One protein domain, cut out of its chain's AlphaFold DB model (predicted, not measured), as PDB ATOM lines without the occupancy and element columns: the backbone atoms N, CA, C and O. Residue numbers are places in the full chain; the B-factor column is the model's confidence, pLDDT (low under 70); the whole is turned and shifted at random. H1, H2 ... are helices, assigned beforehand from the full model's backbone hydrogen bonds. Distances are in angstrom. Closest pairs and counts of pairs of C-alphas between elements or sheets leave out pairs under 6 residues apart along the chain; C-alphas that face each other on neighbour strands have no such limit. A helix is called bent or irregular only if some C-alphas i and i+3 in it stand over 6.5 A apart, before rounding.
ATOM      1  N   ASN A 223     -65.065  38.565 -35.714       87.12
ATOM      2  CA  ASN A 223     -63.863  38.288 -34.923       87.12
ATOM      3  C   ASN A 223     -62.996  37.211 -35.580       87.12
ATOM      4  O   ASN A 223     -61.791  37.374 -35.703       87.12
ATOM      5  N   LEU A 224     -63.624  36.160 -36.096       78.69
ATOM      6  CA  LEU A 224     -62.954  35.084 -36.816       78.69
ATOM      7  C   LEU A 224     -62.262  35.575 -38.104       78.69
ATOM      8  O   LEU A 224     -61.177  35.113 -38.439       78.69
ATOM      9  N   CYS A 225     -62.870  36.519 -38.832       81.69
ATOM     10  CA  CYS A 225     -62.237  37.145 -39.997       81.69
ATOM     11  C   CYS A 225     -61.053  38.040 -39.604       81.69
ATOM     12  O   CYS A 225     -60.124  38.192 -40.395       81.69
ATOM     13  N   LYS A 226     -61.086  38.655 -38.415       88.31
ATOM     14  CA  LYS A 226     -59.951  39.422 -37.878       88.31
ATOM     15  C   LYS A 226     -58.806  38.495 -37.483       88.31
ATOM     16  O   LYS A 226     -57.696  38.714 -37.948       88.31
ATOM     17  N   GLU A 227     -59.100  37.428 -36.741       87.12
ATOM     18  CA  GLU A 227     -58.115  36.413 -36.342       87.12
ATOM     19  C   GLU A 227     -57.401  35.799 -37.558       87.12
ATOM     20  O   GLU A 227     -56.186  35.632 -37.535       87.12
ATOM     21  N   ASP A 228     -58.123  35.516 -38.648       83.31
ATOM     22  CA  ASP A 228     -57.503  35.036 -39.891       83.31
ATOM     23  C   ASP A 228     -56.558  36.057 -40.515       83.31
ATOM     24  O   ASP A 228     -55.460  35.703 -40.933       83.31
ATOM     25  N   LYS A 229     -56.973  37.325 -40.585       87.50
ATOM     26  CA  LYS A 229     -56.127  38.393 -41.133       87.50
ATOM     27  C   LYS A 229     -54.867  38.583 -40.296       87.50
ATOM     28  O   LYS A 229     -53.796  38.764 -40.861       87.50
ATOM     29  N   GLU A 230     -54.990  38.518 -38.974       90.75
ATOM     30  CA  GLU A 230     -53.858  38.584 -38.047       90.75
ATOM     31  C   GLU A 230     -52.930  37.374 -38.207       90.75
ATOM     32  O   GLU A 230     -51.712  37.535 -38.241       90.75
ATOM     33  N   ALA A 231     -53.483  36.170 -38.376       87.50
ATOM     34  CA  ALA A 231     -52.696  34.962 -38.601       87.50
ATOM     35  C   ALA A 231     -51.951  34.984 -39.945       87.50
ATOM     36  O   ALA A 231     -50.791  34.576 -40.000       87.50
ATOM     37  N   GLU A 232     -52.585  35.458 -41.019       85.25
ATOM     38  CA  GLU A 232     -51.923  35.625 -42.318       85.25
ATOM     39  C   GLU A 232     -50.844  36.713 -42.265       85.25
ATOM     40  O   GLU A 232     -49.727  36.471 -42.720       85.25
ATOM     41  N   ALA A 233     -51.115  37.852 -41.620       87.62
ATOM     42  CA  ALA A 233     -50.110  38.897 -41.415       87.62
ATOM     43  C   ALA A 233     -48.904  38.384 -40.608       87.62
ATOM     44  O   ALA A 233     -47.761  38.649 -40.972       87.62
ATOM     45  N   ALA A 234     -49.138  37.589 -39.559       88.69
ATOM     46  CA  ALA A 234     -48.068  36.982 -38.768       88.69
ATOM     47  C   ALA A 234     -47.244  35.960 -39.572       88.69
ATOM     48  O   ALA A 234     -46.030  35.857 -39.394       88.69
ATOM     49  N   LYS A 235     -47.875  35.190 -40.469       88.69
ATOM     50  CA  LYS A 235     -47.149  34.295 -41.387       88.69
ATOM     51  C   LYS A 235     -46.297  35.083 -42.376       88.69
ATOM     52  O   LYS A 235     -45.149  34.715 -42.601       88.69
ATOM     53  N   GLU A 236     -46.846  36.148 -42.954       87.12
ATOM     54  CA  GLU A 236     -46.123  37.020 -43.881       87.12
ATOM     55  C   GLU A 236     -44.910  37.669 -43.199       87.12
ATOM     56  O   GLU A 236     -43.807  37.642 -43.742       87.12
ATOM     57  N   GLU A 237     -45.082  38.163 -41.972       88.50
ATOM     58  CA  GLU A 237     -43.990  38.710 -41.169       88.50
ATOM     59  C   GLU A 237     -42.909  37.661 -40.876       88.50
ATOM     60  O   GLU A 237     -41.727  37.925 -41.098       88.50
ATOM     61  N   ASN A 238     -43.289  36.446 -40.468       90.12
ATOM     62  CA  ASN A 238     -42.329  35.357 -40.256       90.12
ATOM     63  C   ASN A 238     -41.553  35.011 -41.537       90.12
ATOM     64  O   ASN A 238     -40.332  34.865 -41.487       90.12
ATOM     65  N   ASN A 239     -42.225  34.952 -42.689       89.38
ATOM     66  CA  ASN A 239     -41.562  34.712 -43.973       89.38
ATOM     67  C   ASN A 239     -40.539  35.815 -44.295       89.38
ATOM     68  O   ASN A 239     -39.433  35.520 -44.747       89.38
ATOM     69  N   LEU A 240     -40.874  37.083 -44.028       88.81
ATOM     70  CA  LEU A 240     -39.945  38.204 -44.209       88.81
ATOM     71  C   LEU A 240     -38.734  38.102 -43.271       88.81
ATOM     72  O   LEU A 240     -37.609  38.359 -43.704       88.81
ATOM     73  N   VAL A 241     -38.932  37.682 -42.016       91.50
ATOM     74  CA  VAL A 241     -37.839  37.437 -41.056       91.50
ATOM     75  C   VAL A 241     -36.894  36.356 -41.565       91.50
ATOM     76  O   VAL A 241     -35.677  36.569 -41.594       91.50
ATOM     77  N   GLU A 242     -37.440  35.229 -42.010       91.44
ATOM     78  CA  GLU A 242     -36.656  34.123 -42.561       91.44
ATOM     79  C   GLU A 242     -35.895  34.540 -43.828       91.44
ATOM     80  O   GLU A 242     -34.706  34.231 -43.975       91.44
ATOM     81  N   MET A 243     -36.535  35.300 -44.722       89.06
ATOM     82  CA  MET A 243     -35.888  35.844 -45.918       89.06
ATOM     83  C   MET A 243     -34.745  36.799 -45.567       89.06
ATOM     84  O   MET A 243     -33.636  36.634 -46.082       89.06
ATOM     85  N   ALA A 244     -34.982  37.760 -44.669       91.31
ATOM     86  CA  ALA A 244     -33.969  38.708 -44.210       91.31
ATOM     87  C   ALA A 244     -32.761  37.982 -43.607       91.31
ATOM     88  O   ALA A 244     -31.609  38.329 -43.873       91.31
ATOM     89  N   GLU A 245     -33.013  36.934 -42.824       92.38
ATOM     90  CA  GLU A 245     -31.967  36.105 -42.244       92.38
ATOM     91  C   GLU A 245     -31.177  35.327 -43.291       92.38
ATOM     92  O   GLU A 245     -29.944  35.386 -43.294       92.38
ATOM     93  N   SER A 246     -31.858  34.640 -44.208       93.00
ATOM     94  CA  SER A 246     -31.187  33.893 -45.269       93.00
ATOM     95  C   SER A 246     -30.333  34.808 -46.143       93.00
ATOM     96  O   SER A 246     -29.228  34.419 -46.525       93.00
ATOM     97  N   ILE A 247     -30.845  35.984 -46.505       91.06
ATOM     98  CA  ILE A 247     -30.153  36.929 -47.382       91.06
ATOM     99  C   ILE A 247     -28.946  37.533 -46.651       91.06
ATOM    100  O   ILE A 247     -27.836  37.533 -47.191       91.06
ATOM    101  N   PHE A 248     -29.119  37.959 -45.396       93.50
ATOM    102  CA  PHE A 248     -28.017  38.489 -44.596       93.50
ATOM    103  C   PHE A 248     -26.916  37.446 -44.382       93.50
ATOM    104  O   PHE A 248     -25.747  37.740 -44.628       93.50
ATOM    105  N   ASN A 249     -27.268  36.210 -44.012       91.88
ATOM    106  CA  ASN A 249     -26.295  35.149 -43.740       91.88
ATOM    107  C   ASN A 249     -25.409  34.826 -44.953       91.88
ATOM    108  O   ASN A 249     -24.212  34.602 -44.777       91.88
ATOM    109  N   ARG A 250     -25.951  34.881 -46.181       90.94
ATOM    110  CA  ARG A 250     -25.154  34.729 -47.417       90.94
ATOM    111  C   ARG A 250     -24.102  35.832 -47.566       90.94
ATOM    112  O   ARG A 250     -22.984  35.563 -47.984       90.94
ATOM    113  N   SER A 251     -24.445  37.058 -47.178       90.75
ATOM    114  CA  SER A 251     -23.574  38.239 -47.280       90.75
ATOM    115  C   SER A 251     -22.703  38.511 -46.042       90.75
ATOM    116  O   SER A 251     -21.802  39.349 -46.095       90.75
ATOM    117  N   LYS A 252     -22.929  37.802 -44.925       92.56
ATOM    118  CA  LYS A 252     -22.323  38.089 -43.611       92.56
ATOM    119  C   LYS A 252     -20.796  38.166 -43.668       92.56
ATOM    120  O   LYS A 252     -20.200  39.077 -43.100       92.56
ATOM    121  N   GLN A 253     -20.161  37.239 -44.386       91.00
ATOM    122  CA  GLN A 253     -18.701  37.216 -44.541       91.00
ATOM    123  C   GLN A 253     -18.169  38.411 -45.342       91.00
ATOM    124  O   GLN A 253     -17.099  38.930 -45.032       91.00
ATOM    125  N   HIS A 254     -18.923  38.886 -46.338       90.38
ATOM    126  CA  HIS A 254     -18.534  40.047 -47.140       90.38
ATOM    127  C   HIS A 254     -18.546  41.315 -46.283       90.38
ATOM    128  O   HIS A 254     -17.568  42.061 -46.293       90.38
ATOM    129  N   PHE A 255     -19.595  41.525 -45.480       92.06
ATOM    130  CA  PHE A 255     -19.638  42.648 -44.540       92.06
ATOM    131  C   PHE A 255     -18.566  42.554 -43.467       92.06
ATOM    132  O   PHE A 255     -17.888  43.542 -43.206       92.06
ATOM    133  N   ARG A 256     -18.361  41.368 -42.885       92.69
ATOM    134  CA  ARG A 256     -17.309  41.168 -41.884       92.69
ATOM    135  C   ARG A 256     -15.936  41.546 -42.434       92.69
ATOM    136  O   ARG A 256     -15.202  42.272 -41.776       92.69
ATOM    137  N   LYS A 257     -15.616  41.112 -43.655       91.12
ATOM    138  CA  LYS A 257     -14.371  41.489 -44.329       91.12
ATOM    139  C   LYS A 257     -14.268  43.004 -44.532       91.12
ATOM    140  O   LYS A 257     -13.238  43.574 -44.199       91.12
ATOM    141  N   LEU A 258     -15.332  43.656 -45.007       90.44
ATOM    142  CA  LEU A 258     -15.349  45.112 -45.188       90.44
ATOM    143  C   LEU A 258     -15.102  45.865 -43.875       90.44
ATOM    144  O   LEU A 258     -14.288  46.784 -43.851       90.44
ATOM    145  N   ILE A 259     -15.770  45.472 -42.791       91.25
ATOM    146  CA  ILE A 259     -15.639  46.128 -41.481       91.25
ATOM    147  C   ILE A 259     -14.217  45.950 -40.930       91.25
ATOM    148  O   ILE A 259     -13.630  46.906 -40.435       91.25
ATOM    149  N   LEU A 260     -13.640  44.750 -41.066       88.44
ATOM    150  CA  LEU A 260     -12.270  44.463 -40.624       88.44
ATOM    151  C   LEU A 260     -11.198  45.183 -41.456       88.44
ATOM    152  O   LEU A 260     -10.143  45.512 -40.923       88.44
ATOM    153  N   GLU A 261     -11.440  45.411 -42.750       87.50
ATOM    154  CA  GLU A 261     -10.511  46.151 -43.615       87.50
ATOM    155  C   GLU A 261     -10.415  47.629 -43.218       87.50
ATOM    156  O   GLU A 261      -9.322  48.197 -43.205       87.50
ATOM    157  N   LYS A 262     -11.561  48.265 -42.949       85.81
ATOM    158  CA  LYS A 262     -11.658  49.683 -42.587       85.81
ATOM    159  C   LYS A 262     -13.052  49.990 -42.043       85.81
ATOM    160  O   LYS A 262     -14.045  49.503 -42.590       85.81
ATOM    161  N   GLU A 263     -13.132  50.888 -41.064       86.44
ATOM    162  CA  GLU A 263     -14.399  51.470 -40.611       86.44
ATOM    163  C   GLU A 263     -15.196  52.089 -41.773       86.44
ATOM    164  O   GLU A 263     -14.631  52.645 -42.723       86.44
ATOM    165  N   LEU A 264     -16.523  51.965 -41.703       87.75
ATOM    166  CA  LEU A 264     -17.427  52.478 -42.728       87.75
ATOM    167  C   LEU A 264     -17.513  54.006 -42.647       87.75
ATOM    168  O   LEU A 264     -17.926  54.568 -41.635       87.75
ATOM    169  N   SER A 265     -17.148  54.684 -43.732       88.56
ATOM    170  CA  SER A 265     -17.286  56.143 -43.836       88.56
ATOM    171  C   SER A 265     -18.745  56.576 -44.041       88.56
ATOM    172  O   SER A 265     -19.574  55.799 -44.512       88.56
ATOM    173  N   ALA A 266     -19.061  57.849 -43.773       87.31
ATOM    174  CA  ALA A 266     -20.408  58.403 -43.976       87.31
ATOM    175  C   ALA A 266     -20.932  58.228 -45.420       87.31
ATOM    176  O   ALA A 266     -22.111  57.946 -45.640       87.31
ATOM    177  N   GLU A 267     -20.048  58.344 -46.416       85.56
ATOM    178  CA  GLU A 267     -20.400  58.100 -47.819       85.56
ATOM    179  C   GLU A 267     -20.722  56.622 -48.090       85.56
ATOM    180  O   GLU A 267     -21.658  56.316 -48.830       85.56
ATOM    181  N   GLU A 268     -19.965  55.700 -47.487       89.44
ATOM    182  CA  GLU A 268     -20.201  54.255 -47.601       89.44
ATOM    183  C   GLU A 268     -21.503  53.850 -46.909       89.44
ATOM    184  O   GLU A 268     -22.239  53.031 -47.450       89.44
ATOM    185  N   LEU A 269     -21.828  54.463 -45.770       89.12
ATOM    186  CA  LEU A 269     -23.105  54.260 -45.085       89.12
ATOM    187  C   LEU A 269     -24.281  54.726 -45.950       89.12
ATOM    188  O   LEU A 269     -25.224  53.967 -46.152       89.12
ATOM    189  N   THR A 270     -24.177  55.904 -46.568       88.50
ATOM    190  CA  THR A 270     -25.220  56.416 -47.480       88.50
ATOM    191  C   THR A 270     -25.435  55.479 -48.680       88.50
ATOM    192  O   THR A 270     -26.555  55.267 -49.152       88.50
ATOM    193  N   LEU A 271     -24.349  54.903 -49.200       86.69
ATOM    194  CA  LEU A 271     -24.393  53.922 -50.283       86.69
ATOM    195  C   LEU A 271     -25.031  52.601 -49.824       86.69
ATOM    196  O   LEU A 271     -25.861  52.051 -50.547       86.69
ATOM    197  N   LEU A 272     -24.664  52.111 -48.636       90.88
ATOM    198  CA  LEU A 272     -25.246  50.914 -48.029       90.88
ATOM    199  C   LEU A 272     -26.749  51.083 -47.835       90.88
ATOM    200  O   LEU A 272     -27.505  50.251 -48.325       90.88
ATOM    201  N   GLU A 273     -27.189  52.175 -47.212       90.19
ATOM    202  CA  GLU A 273     -28.599  52.447 -46.915       90.19
ATOM    203  C   GLU A 273     -29.502  52.298 -48.146       90.19
ATOM    204  O   GLU A 273     -30.577  51.699 -48.060       90.19
ATOM    205  N   ARG A 274     -29.045  52.767 -49.314       91.31
ATOM    206  CA  ARG A 274     -29.795  52.702 -50.581       91.31
ATOM    207  C   ARG A 274     -30.005  51.276 -51.115       91.31
ATOM    208  O   ARG A 274     -30.939  51.051 -51.895       91.31
ATOM    209  N   PHE A 275     -29.141  50.336 -50.742       94.06
ATOM    210  CA  PHE A 275     -29.108  48.978 -51.295       94.06
ATOM    211  C   PHE A 275     -29.123  47.877 -50.230       94.06
ATOM    212  O   PHE A 275     -28.934  46.716 -50.576       94.06
ATOM    213  N   ILE A 276     -29.330  48.205 -48.954       93.62
ATOM    214  CA  ILE A 276     -29.202  47.253 -47.842       93.62
ATOM    215  C   ILE A 276     -30.246  46.123 -47.876       93.62
ATOM    216  O   ILE A 276     -29.997  45.049 -47.344       93.62
ATOM    217  N   ASP A 277     -31.370  46.313 -48.571       93.19
ATOM    218  CA  ASP A 277     -32.335  45.258 -48.919       93.19
ATOM    219  C   ASP A 277     -31.761  44.205 -49.891       93.19
ATOM    220  O   ASP A 277     -32.269  43.091 -49.986       93.19
ATOM    221  N   MET A 278     -30.662  44.529 -50.578       92.38
ATOM    222  CA  MET A 278     -29.843  43.620 -51.385       92.38
ATOM    223  C   MET A 278     -28.391  43.623 -50.875       92.38
ATOM    224  O   MET A 278     -27.496  44.188 -51.515       92.38
ATOM    225  N   PRO A 279     -28.112  42.989 -49.728       91.44
ATOM    226  CA  PRO A 279     -26.845  43.171 -49.032       91.44
ATOM    227  C   PRO A 279     -25.602  42.720 -49.813       91.44
ATOM    228  O   PRO A 279     -24.538  43.314 -49.656       91.44
ATOM    229  N   GLU A 280     -25.714  41.728 -50.700       90.56
ATOM    230  CA  GLU A 280     -24.607  41.334 -51.587       90.56
ATOM    231  C   GLU A 280     -24.213  42.464 -52.553       90.56
ATOM    232  O   GLU A 280     -23.028  42.784 -52.707       90.56
ATOM    233  N   LEU A 281     -25.206  43.126 -53.154       91.44
ATOM    234  CA  LEU A 281     -24.983  44.308 -53.980       91.44
ATOM    235  C   LEU A 281     -24.423  45.452 -53.129       91.44
ATOM    236  O   LEU A 281     -23.450  46.081 -53.536       91.44
ATOM    237  N   ALA A 282     -24.989  45.698 -51.946       92.50
ATOM    238  CA  ALA A 282     -24.544  46.763 -51.049       92.50
ATOM    239  C   ALA A 282     -23.055  46.617 -50.678       92.50
ATOM    240  O   ALA A 282     -22.275  47.554 -50.858       92.50
ATOM    241  N   ALA A 283     -22.634  45.420 -50.258       91.50
ATOM    242  CA  ALA A 283     -21.236  45.118 -49.955       91.50
ATOM    243  C   ALA A 283     -20.327  45.291 -51.186       91.50
ATOM    244  O   ALA A 283     -19.236  45.859 -51.092       91.50
ATOM    245  N   THR A 284     -20.789  44.848 -52.358       88.88
ATOM    246  CA  THR A 284     -20.056  45.003 -53.624       88.88
ATOM    247  C   THR A 284     -19.833  46.473 -53.966       88.88
ATOM    248  O   THR A 284     -18.725  46.854 -54.339       88.88
ATOM    249  N   LEU A 285     -20.851  47.315 -53.786       88.62
ATOM    250  CA  LEU A 285     -20.759  48.746 -54.061       88.62
ATOM    251  C   LEU A 285     -19.811  49.461 -53.085       88.62
ATOM    252  O   LEU A 285     -19.071  50.345 -53.513       88.62
ATOM    253  N   VAL A 286     -19.780  49.078 -51.803       88.94
ATOM    254  CA  VAL A 286     -18.802  49.631 -50.843       88.94
ATOM    255  C   VAL A 286     -17.383  49.249 -51.246       88.94
ATOM    256  O   VAL A 286     -16.500  50.104 -51.295       88.94
ATOM    257  N   LYS A 287     -17.160  47.981 -51.601       85.69
ATOM    258  CA  LYS A 287     -15.849  47.518 -52.071       85.69
ATOM    259  C   LYS A 287     -15.398  48.281 -53.319       85.69
ATOM    260  O   LYS A 287     -14.272  48.765 -53.360       85.69
ATOM    261  N   MET A 288     -16.306  48.437 -54.284       80.56
ATOM    262  CA  MET A 288     -16.112  49.235 -55.496       80.56
ATOM    263  C   MET A 288     -15.742  50.687 -55.148       80.56
ATOM    264  O   MET A 288     -14.800  51.257 -55.691       80.56
ATOM    265  N   ARG A 289     -16.428  51.295 -54.173       80.06
ATOM    266  CA  ARG A 289     -16.128  52.660 -53.721       80.06
ATOM    267  C   ARG A 289     -14.719  52.787 -53.139       80.06
ATOM    268  O   ARG A 289     -14.032  53.761 -53.445       80.06
ATOM    269  N   ARG A 290     -14.287  51.809 -52.340       81.88
ATOM    270  CA  ARG A 290     -12.942  51.773 -51.745       81.88
ATOM    271  C   ARG A 290     -11.843  51.617 -52.787       81.88
ATOM    272  O   ARG A 290     -10.797  52.239 -52.631       81.88
ATOM    273  N   SER A 291     -12.079  50.847 -53.849       75.44
ATOM    274  CA  SER A 291     -11.105  50.685 -54.936       75.44
ATOM    275  C   SER A 291     -10.962  51.917 -55.831       75.44
ATOM    276  O   SER A 291      -9.918  52.082 -56.447       75.44
ATOM    277  N   LEU A 292     -11.980  52.781 -55.909       65.31
ATOM    278  CA  LEU A 292     -12.020  53.883 -56.880       65.31
ATOM    279  C   LEU A 292     -11.428  55.219 -56.417       65.31
ATOM    280  O   LEU A 292     -11.288  56.094 -57.261       65.31
ATOM    281  N   GLY A 293     -11.144  55.415 -55.124       54.50
ATOM    282  CA  GLY A 293     -10.509  56.634 -54.592       54.50
ATOM    283  C   GLY A 293     -11.110  57.978 -55.061       54.50
ATOM    284  O   GLY A 293     -10.673  58.535 -56.051       54.50
ATOM    285  N   VAL A 294     -12.034  58.559 -54.279       45.56
ATOM    286  CA  VAL A 294     -12.577  59.944 -54.383       45.56
ATOM    287  C   VAL A 294     -13.332  60.299 -55.699       45.56
ATOM    288  O   VAL A 294     -12.855  60.075 -56.807       45.56
ATOM    289  N   PRO A 295     -14.551  60.878 -55.643       44.53
ATOM    290  CA  PRO A 295     -15.326  61.237 -56.832       44.53
ATOM    291  C   PRO A 295     -14.891  62.608 -57.385       44.53
ATOM    292  O   PRO A 295     -14.726  63.557 -56.627       44.53
ATOM    293  N   GLY A 296     -14.769  62.749 -58.708       46.03
ATOM    294  CA  GLY A 296     -14.491  64.065 -59.312       46.03
ATOM    295  C   GLY A 296     -14.096  64.099 -60.790       46.03
ATOM    296  O   GLY A 296     -13.959  65.177 -61.361       46.03
ATOM    297  N   LEU A 297     -13.926  62.955 -61.454       43.56
ATOM    298  CA  LEU A 297     -13.481  62.940 -62.850       43.56
ATOM    299  C   LEU A 297     -14.627  63.220 -63.836       43.56
ATOM    300  O   LEU A 297     -15.605  62.474 -63.902       43.56
ATOM    301  N   LYS A 298     -14.448  64.290 -64.625       42.19
ATOM    302  CA  LYS A 298     -15.317  64.771 -65.714       42.19
ATOM    303  C   LYS A 298     -15.832  63.631 -66.616       42.19
ATOM    304  O   LYS A 298     -15.159  62.624 -66.837       42.19
ATOM    305  N   LYS A 412     -39.010  47.465 -45.457       92.00
ATOM    306  CA  LYS A 412     -39.189  46.494 -44.368       92.00
ATOM    307  C   LYS A 412     -37.992  45.556 -44.321       92.00
ATOM    308  O   LYS A 412     -37.335  45.458 -43.283       92.00
ATOM    309  N   LEU A 413     -37.661  44.936 -45.455       92.44
ATOM    310  CA  LEU A 413     -36.495  44.062 -45.571       92.44
ATOM    311  C   LEU A 413     -35.202  44.821 -45.245       92.44
ATOM    312  O   LEU A 413     -34.373  44.324 -44.481       92.44
ATOM    313  N   ALA A 414     -35.054  46.045 -45.758       93.81
ATOM    314  CA  ALA A 414     -33.912  46.908 -45.482       93.81
ATOM    315  C   ALA A 414     -33.718  47.146 -43.980       93.81
ATOM    316  O   ALA A 414     -32.606  46.985 -43.487       93.81
ATOM    317  N   SER A 415     -34.783  47.491 -43.251       94.44
ATOM    318  CA  SER A 415     -34.730  47.725 -41.802       94.44
ATOM    319  C   SER A 415     -34.260  46.482 -41.037       94.44
ATOM    320  O   SER A 415     -33.385  46.556 -40.174       94.44
ATOM    321  N   MET A 416     -34.772  45.308 -41.407       94.19
ATOM    322  CA  MET A 416     -34.410  44.043 -40.760       94.19
ATOM    323  C   MET A 416     -32.952  43.651 -41.028       94.19
ATOM    324  O   MET A 416     -32.247  43.204 -40.120       94.19
ATOM    325  N   VAL A 417     -32.484  43.834 -42.266       94.50
ATOM    326  CA  VAL A 417     -31.085  43.582 -42.636       94.50
ATOM    327  C   VAL A 417     -30.156  44.598 -41.968       94.50
ATOM    328  O   VAL A 417     -29.109  44.207 -41.454       94.50
ATOM    329  N   GLN A 418     -30.555  45.869 -41.900       93.88
ATOM    330  CA  GLN A 418     -29.811  46.936 -41.230       93.88
ATOM    331  C   GLN A 418     -29.590  46.619 -39.744       93.88
ATOM    332  O   GLN A 418     -28.452  46.644 -39.280       93.88
ATOM    333  N   GLN A 419     -30.631  46.202 -39.017       93.62
ATOM    334  CA  GLN A 419     -30.496  45.779 -37.615       93.62
ATOM    335  C   GLN A 419     -29.532  44.595 -37.444       93.62
ATOM    336  O   GLN A 419     -28.795  44.515 -36.459       93.62
ATOM    337  N   LYS A 420     -29.531  43.641 -38.385       94.06
ATOM    338  CA  LYS A 420     -28.581  42.515 -38.371       94.06
ATOM    339  C   LYS A 420     -27.149  42.985 -38.665       94.06
ATOM    340  O   LYS A 420     -26.217  42.485 -38.033       94.06
ATOM    341  N   LEU A 421     -26.967  43.952 -39.566       93.25
ATOM    342  CA  LEU A 421     -25.665  44.554 -39.857       93.25
ATOM    343  C   LEU A 421     -25.116  45.320 -38.648       93.25
ATOM    344  O   LEU A 421     -23.956  45.128 -38.298       93.25
ATOM    345  N   GLU A 422     -25.938  46.118 -37.971       93.19
ATOM    346  CA  GLU A 422     -25.548  46.844 -36.753       93.19
ATOM    347  C   GLU A 422     -25.084  45.887 -35.650       93.19
ATOM    348  O   GLU A 422     -24.023  46.084 -35.059       93.19
ATOM    349  N   LYS A 423     -25.816  44.786 -35.431       94.19
ATOM    350  CA  LYS A 423     -25.384  43.730 -34.503       94.19
ATOM    351  C   LYS A 423     -24.017  43.170 -34.890       94.19
ATOM    352  O   LYS A 423     -23.139  43.104 -34.036       94.19
ATOM    353  N   LEU A 424     -23.806  42.846 -36.168       93.00
ATOM    354  CA  LEU A 424     -22.517  42.353 -36.658       93.00
ATOM    355  C   LEU A 424     -21.378  43.362 -36.440       93.00
ATOM    356  O   LEU A 424     -20.289  42.957 -36.044       93.00
ATOM    357  N   VAL A 425     -21.616  44.656 -36.676       91.06
ATOM    358  CA  VAL A 425     -20.627  45.715 -36.410       91.06
ATOM    359  C   VAL A 425     -20.243  45.706 -34.929       91.06
ATOM    360  O   VAL A 425     -19.063  45.585 -34.614       91.06
ATOM    361  N   THR A 426     -21.226  45.703 -34.022       92.06
ATOM    362  CA  THR A 426     -20.949  45.678 -32.573       92.06
ATOM    363  C   THR A 426     -20.265  44.389 -32.104       92.06
ATOM    364  O   THR A 426     -19.467  44.422 -31.167       92.06
ATOM    365  N   GLU A 427     -20.565  43.241 -32.725       93.06
ATOM    366  CA  GLU A 427     -19.877  41.969 -32.466       93.06
ATOM    367  C   GLU A 427     -18.395  42.077 -32.841       93.06
ATOM    368  O   GLU A 427     -17.529  41.762 -32.027       93.06
ATOM    369  N   ILE A 428     -18.095  42.596 -34.036       90.81
ATOM    370  CA  ILE A 428     -16.719  42.760 -34.522       90.81
ATOM    371  C   ILE A 428     -15.945  43.769 -33.664       90.81
ATOM    372  O   ILE A 428     -14.799  43.510 -33.304       90.81
ATOM    373  N   GLU A 429     -16.554  44.894 -33.291       89.00
ATOM    374  CA  GLU A 429     -15.924  45.887 -32.411       89.00
ATOM    375  C   GLU A 429     -15.534  45.284 -31.054       89.00
ATOM    376  O   GLU A 429     -14.419  45.501 -30.571       89.00
ATOM    377  N   LYS A 430     -16.415  44.474 -30.451       90.38
ATOM    378  CA  LYS A 430     -16.119  43.761 -29.198       90.38
ATOM    379  C   LYS A 430     -14.962  42.781 -29.365       90.38
ATOM    380  O   LYS A 430     -14.039  42.805 -28.552       90.38
ATOM    381  N   GLU A 431     -14.977  41.976 -30.426       89.25
ATOM    382  CA  GLU A 431     -13.892  41.036 -30.732       89.25
ATOM    383  C   GLU A 431     -12.542  41.761 -30.883       89.25
ATOM    384  O   GLU A 431     -11.532  41.322 -30.331       89.25
ATOM    385  N   LEU A 432     -12.510  42.906 -31.575       85.69
ATOM    386  CA  LEU A 432     -11.291  43.707 -31.744       85.69
ATOM    387  C   LEU A 432     -10.768  44.257 -30.406       85.69
ATOM    388  O   LEU A 432      -9.557  44.224 -30.155       85.69
ATOM    389  N   ILE A 433     -11.658  44.711 -29.518       87.69
ATOM    390  CA  ILE A 433     -11.294  45.169 -28.167       87.69
ATOM    391  C   ILE A 433     -10.725  44.014 -27.332       87.69
ATOM    392  O   ILE A 433      -9.715  44.188 -26.643       87.69
ATOM    393  N   GLU A 434     -11.348  42.838 -27.381       87.44
ATOM    394  CA  GLU A 434     -10.900  41.647 -26.649       87.44
ATOM    395  C   GLU A 434      -9.526  41.164 -27.126       87.44
ATOM    396  O   GLU A 434      -8.637  40.927 -26.303       87.44
ATOM    397  N   VAL A 435      -9.306  41.112 -28.443       83.38
ATOM    398  CA  VAL A 435      -7.998  40.787 -29.035       83.38
ATOM    399  C   VAL A 435      -6.940  41.814 -28.621       83.38
ATOM    400  O   VAL A 435      -5.829  41.434 -28.239       83.38
ATOM    401  N   GLY A 436      -7.280  43.107 -28.620       78.88
ATOM    402  CA  GLY A 436      -6.393  44.170 -28.146       78.88
ATOM    403  C   GLY A 436      -6.001  44.010 -26.671       78.88
ATOM    404  O   GLY A 436      -4.821  44.126 -26.325       78.88
ATOM    405  N   ARG A 437      -6.961  43.674 -25.799       76.75
ATOM    406  CA  ARG A 437      -6.710  43.402 -24.369       76.75
ATOM    407  C   ARG A 437      -5.828  42.171 -24.166       76.75
ATOM    408  O   ARG A 437      -4.859  42.249 -23.413       76.75
ATOM    409  N   ALA A 438      -6.109  41.073 -24.866       73.38
ATOM    410  CA  ALA A 438      -5.307  39.851 -24.798       73.38
ATOM    411  C   ALA A 438      -3.871  40.077 -25.303       73.38
ATOM    412  O   ALA A 438      -2.911  39.575 -24.715       73.38
ATOM    413  N   GLY A 439      -3.700  40.877 -26.361       71.81
ATOM    414  CA  GLY A 439      -2.386  41.286 -26.859       71.81
ATOM    415  C   GLY A 439      -1.602  42.120 -25.843       71.81
ATOM    416  O   GLY A 439      -0.406  41.891 -25.652       71.81
ATOM    417  N   LYS A 440      -2.274  43.044 -25.144       69.81
ATOM    418  CA  LYS A 440      -1.664  43.851 -24.078       69.81
ATOM    419  C   LYS A 440      -1.239  42.990 -22.882       69.81
ATOM    420  O   LYS A 440      -0.095  43.098 -22.459       69.81
ATOM    421  N   GLN A 441      -2.095  42.077 -22.422       68.38
ATOM    422  CA  GLN A 441      -1.779  41.144 -21.331       68.38
ATOM    423  C   GLN A 441      -0.611  40.210 -21.671       68.38
ATOM    424  O   GLN A 441       0.236  39.961 -20.820       68.38
ATOM    425  N   LYS A 442      -0.515  39.726 -22.919       67.75
ATOM    426  CA  LYS A 442       0.638  38.928 -23.375       67.75
ATOM    427  C   LYS A 442       1.938  39.735 -23.392       67.75
ATOM    428  O   LYS A 442       2.972  39.202 -23.007       67.75
ATOM    429  N   ARG A 443       1.896  40.999 -23.830       62.50
ATOM    430  CA  ARG A 443       3.067  41.895 -23.806       62.50
ATOM    431  C   ARG A 443       3.489  42.241 -22.385       62.50
ATOM    432  O   ARG A 443       4.677  42.237 -22.109       62.50
ATOM    433  N   GLU A 444       2.530  42.513 -21.504       62.69
ATOM    434  CA  GLU A 444       2.798  42.734 -20.085       62.69
ATOM    435  C   GLU A 444       3.419  41.476 -19.481       62.69
ATOM    436  O   GLU A 444       4.527  41.563 -18.980       62.69
ATOM    437  N   ALA A 445       2.809  40.295 -19.634       60.16
ATOM    438  CA  ALA A 445       3.374  39.037 -19.144       60.16
ATOM    439  C   ALA A 445       4.802  38.781 -19.660       60.16
ATOM    440  O   ALA A 445       5.657  38.407 -18.871       60.16
ATOM    441  N   ALA A 446       5.088  39.042 -20.939       59.84
ATOM    442  CA  ALA A 446       6.427  38.895 -21.518       59.84
ATOM    443  C   ALA A 446       7.462  39.927 -21.024       59.84
ATOM    444  O   ALA A 446       8.640  39.752 -21.292       59.84
ATOM    445  N   LEU A 447       7.043  41.000 -20.344       59.78
ATOM    446  CA  LEU A 447       7.940  41.942 -19.663       59.78
ATOM    447  C   LEU A 447       8.250  41.517 -18.217       59.78
ATOM    448  O   LEU A 447       9.161  42.073 -17.607       59.78
ATOM    449  N   TRP A 448       7.487  40.567 -17.660       56.22
ATOM    450  CA  TRP A 448       7.690  40.002 -16.317       56.22
ATOM    451  C   TRP A 448       8.467  38.670 -16.325       56.22
ATOM    452  O   TRP A 448       8.731  38.127 -15.252       56.22
ATOM    453  N   TRP A 449       8.825  38.164 -17.507       46.06
ATOM    454  CA  TRP A 449       9.732  37.032 -17.738       46.06
ATOM    455  C   TRP A 449      10.981  37.533 -18.455       46.06
ATOM    456  O   TRP A 449      12.064  36.966 -18.189       46.06
TER     457      TRP A 449
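What this domain is: This is residues 223 to 298 and 412 to 449 of the 449 residues of an uncharacterized protein of Caenorhabditis nigoni (UniProt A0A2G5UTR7). What shape is this? Two long helices, bent H1 and H4, overlap in a small body and make a wide V, residues 223 to 236 and 433 to 449 sticking out; hairpin H2-H3 packs on H1 through H3. What builds it? The 114 printed residues include four named helices, H1 to H4: all helix, only just extended, close to loose. The radius of gyration of the C-alphas is 20.4 A, the spans 75 by 52 by 20 A.

Where its parts are: Where is H1? Residues 223 to 261, by hydrogen bonds one helix, are bent: C-alphas 250 and 253 are 7.5 A apart. H1a, residues 223 to 250, 40.8 A, begins at C-alpha (-63.863, 38.288, -34.923); H1b is 253 to 261. What follows? H2 is 266 to 275, H3 279 to 292, H4 412 to 447, 53.4 A, ending at C-alpha (7.940, 41.942, -19.663).

How they stand to each other: What touches H1? H1a's residues 240 to 248 alone touch H4's 413 to 420 at a steep tilt of 43 degrees, closest C-alphas Ala 244 and Val 417, 5.9 A. H1b touches H3, closest C-alphas Phe 255 and Ala 283, 6.2 A. Which backbone pairs fit? O i to N i+4 pairs are within hydrogen-bond range throughout H1a, H1b, H3 and H4, and 4 of 6 in H2.

The domain as a whole: Where is the cut? Residues 299 to 411 are not printed; C-alphas 298 and 412 are 36.9 A apart. Where is confidence low? Residues 292 to 298 and 440 to 449 have pLDDT under 70.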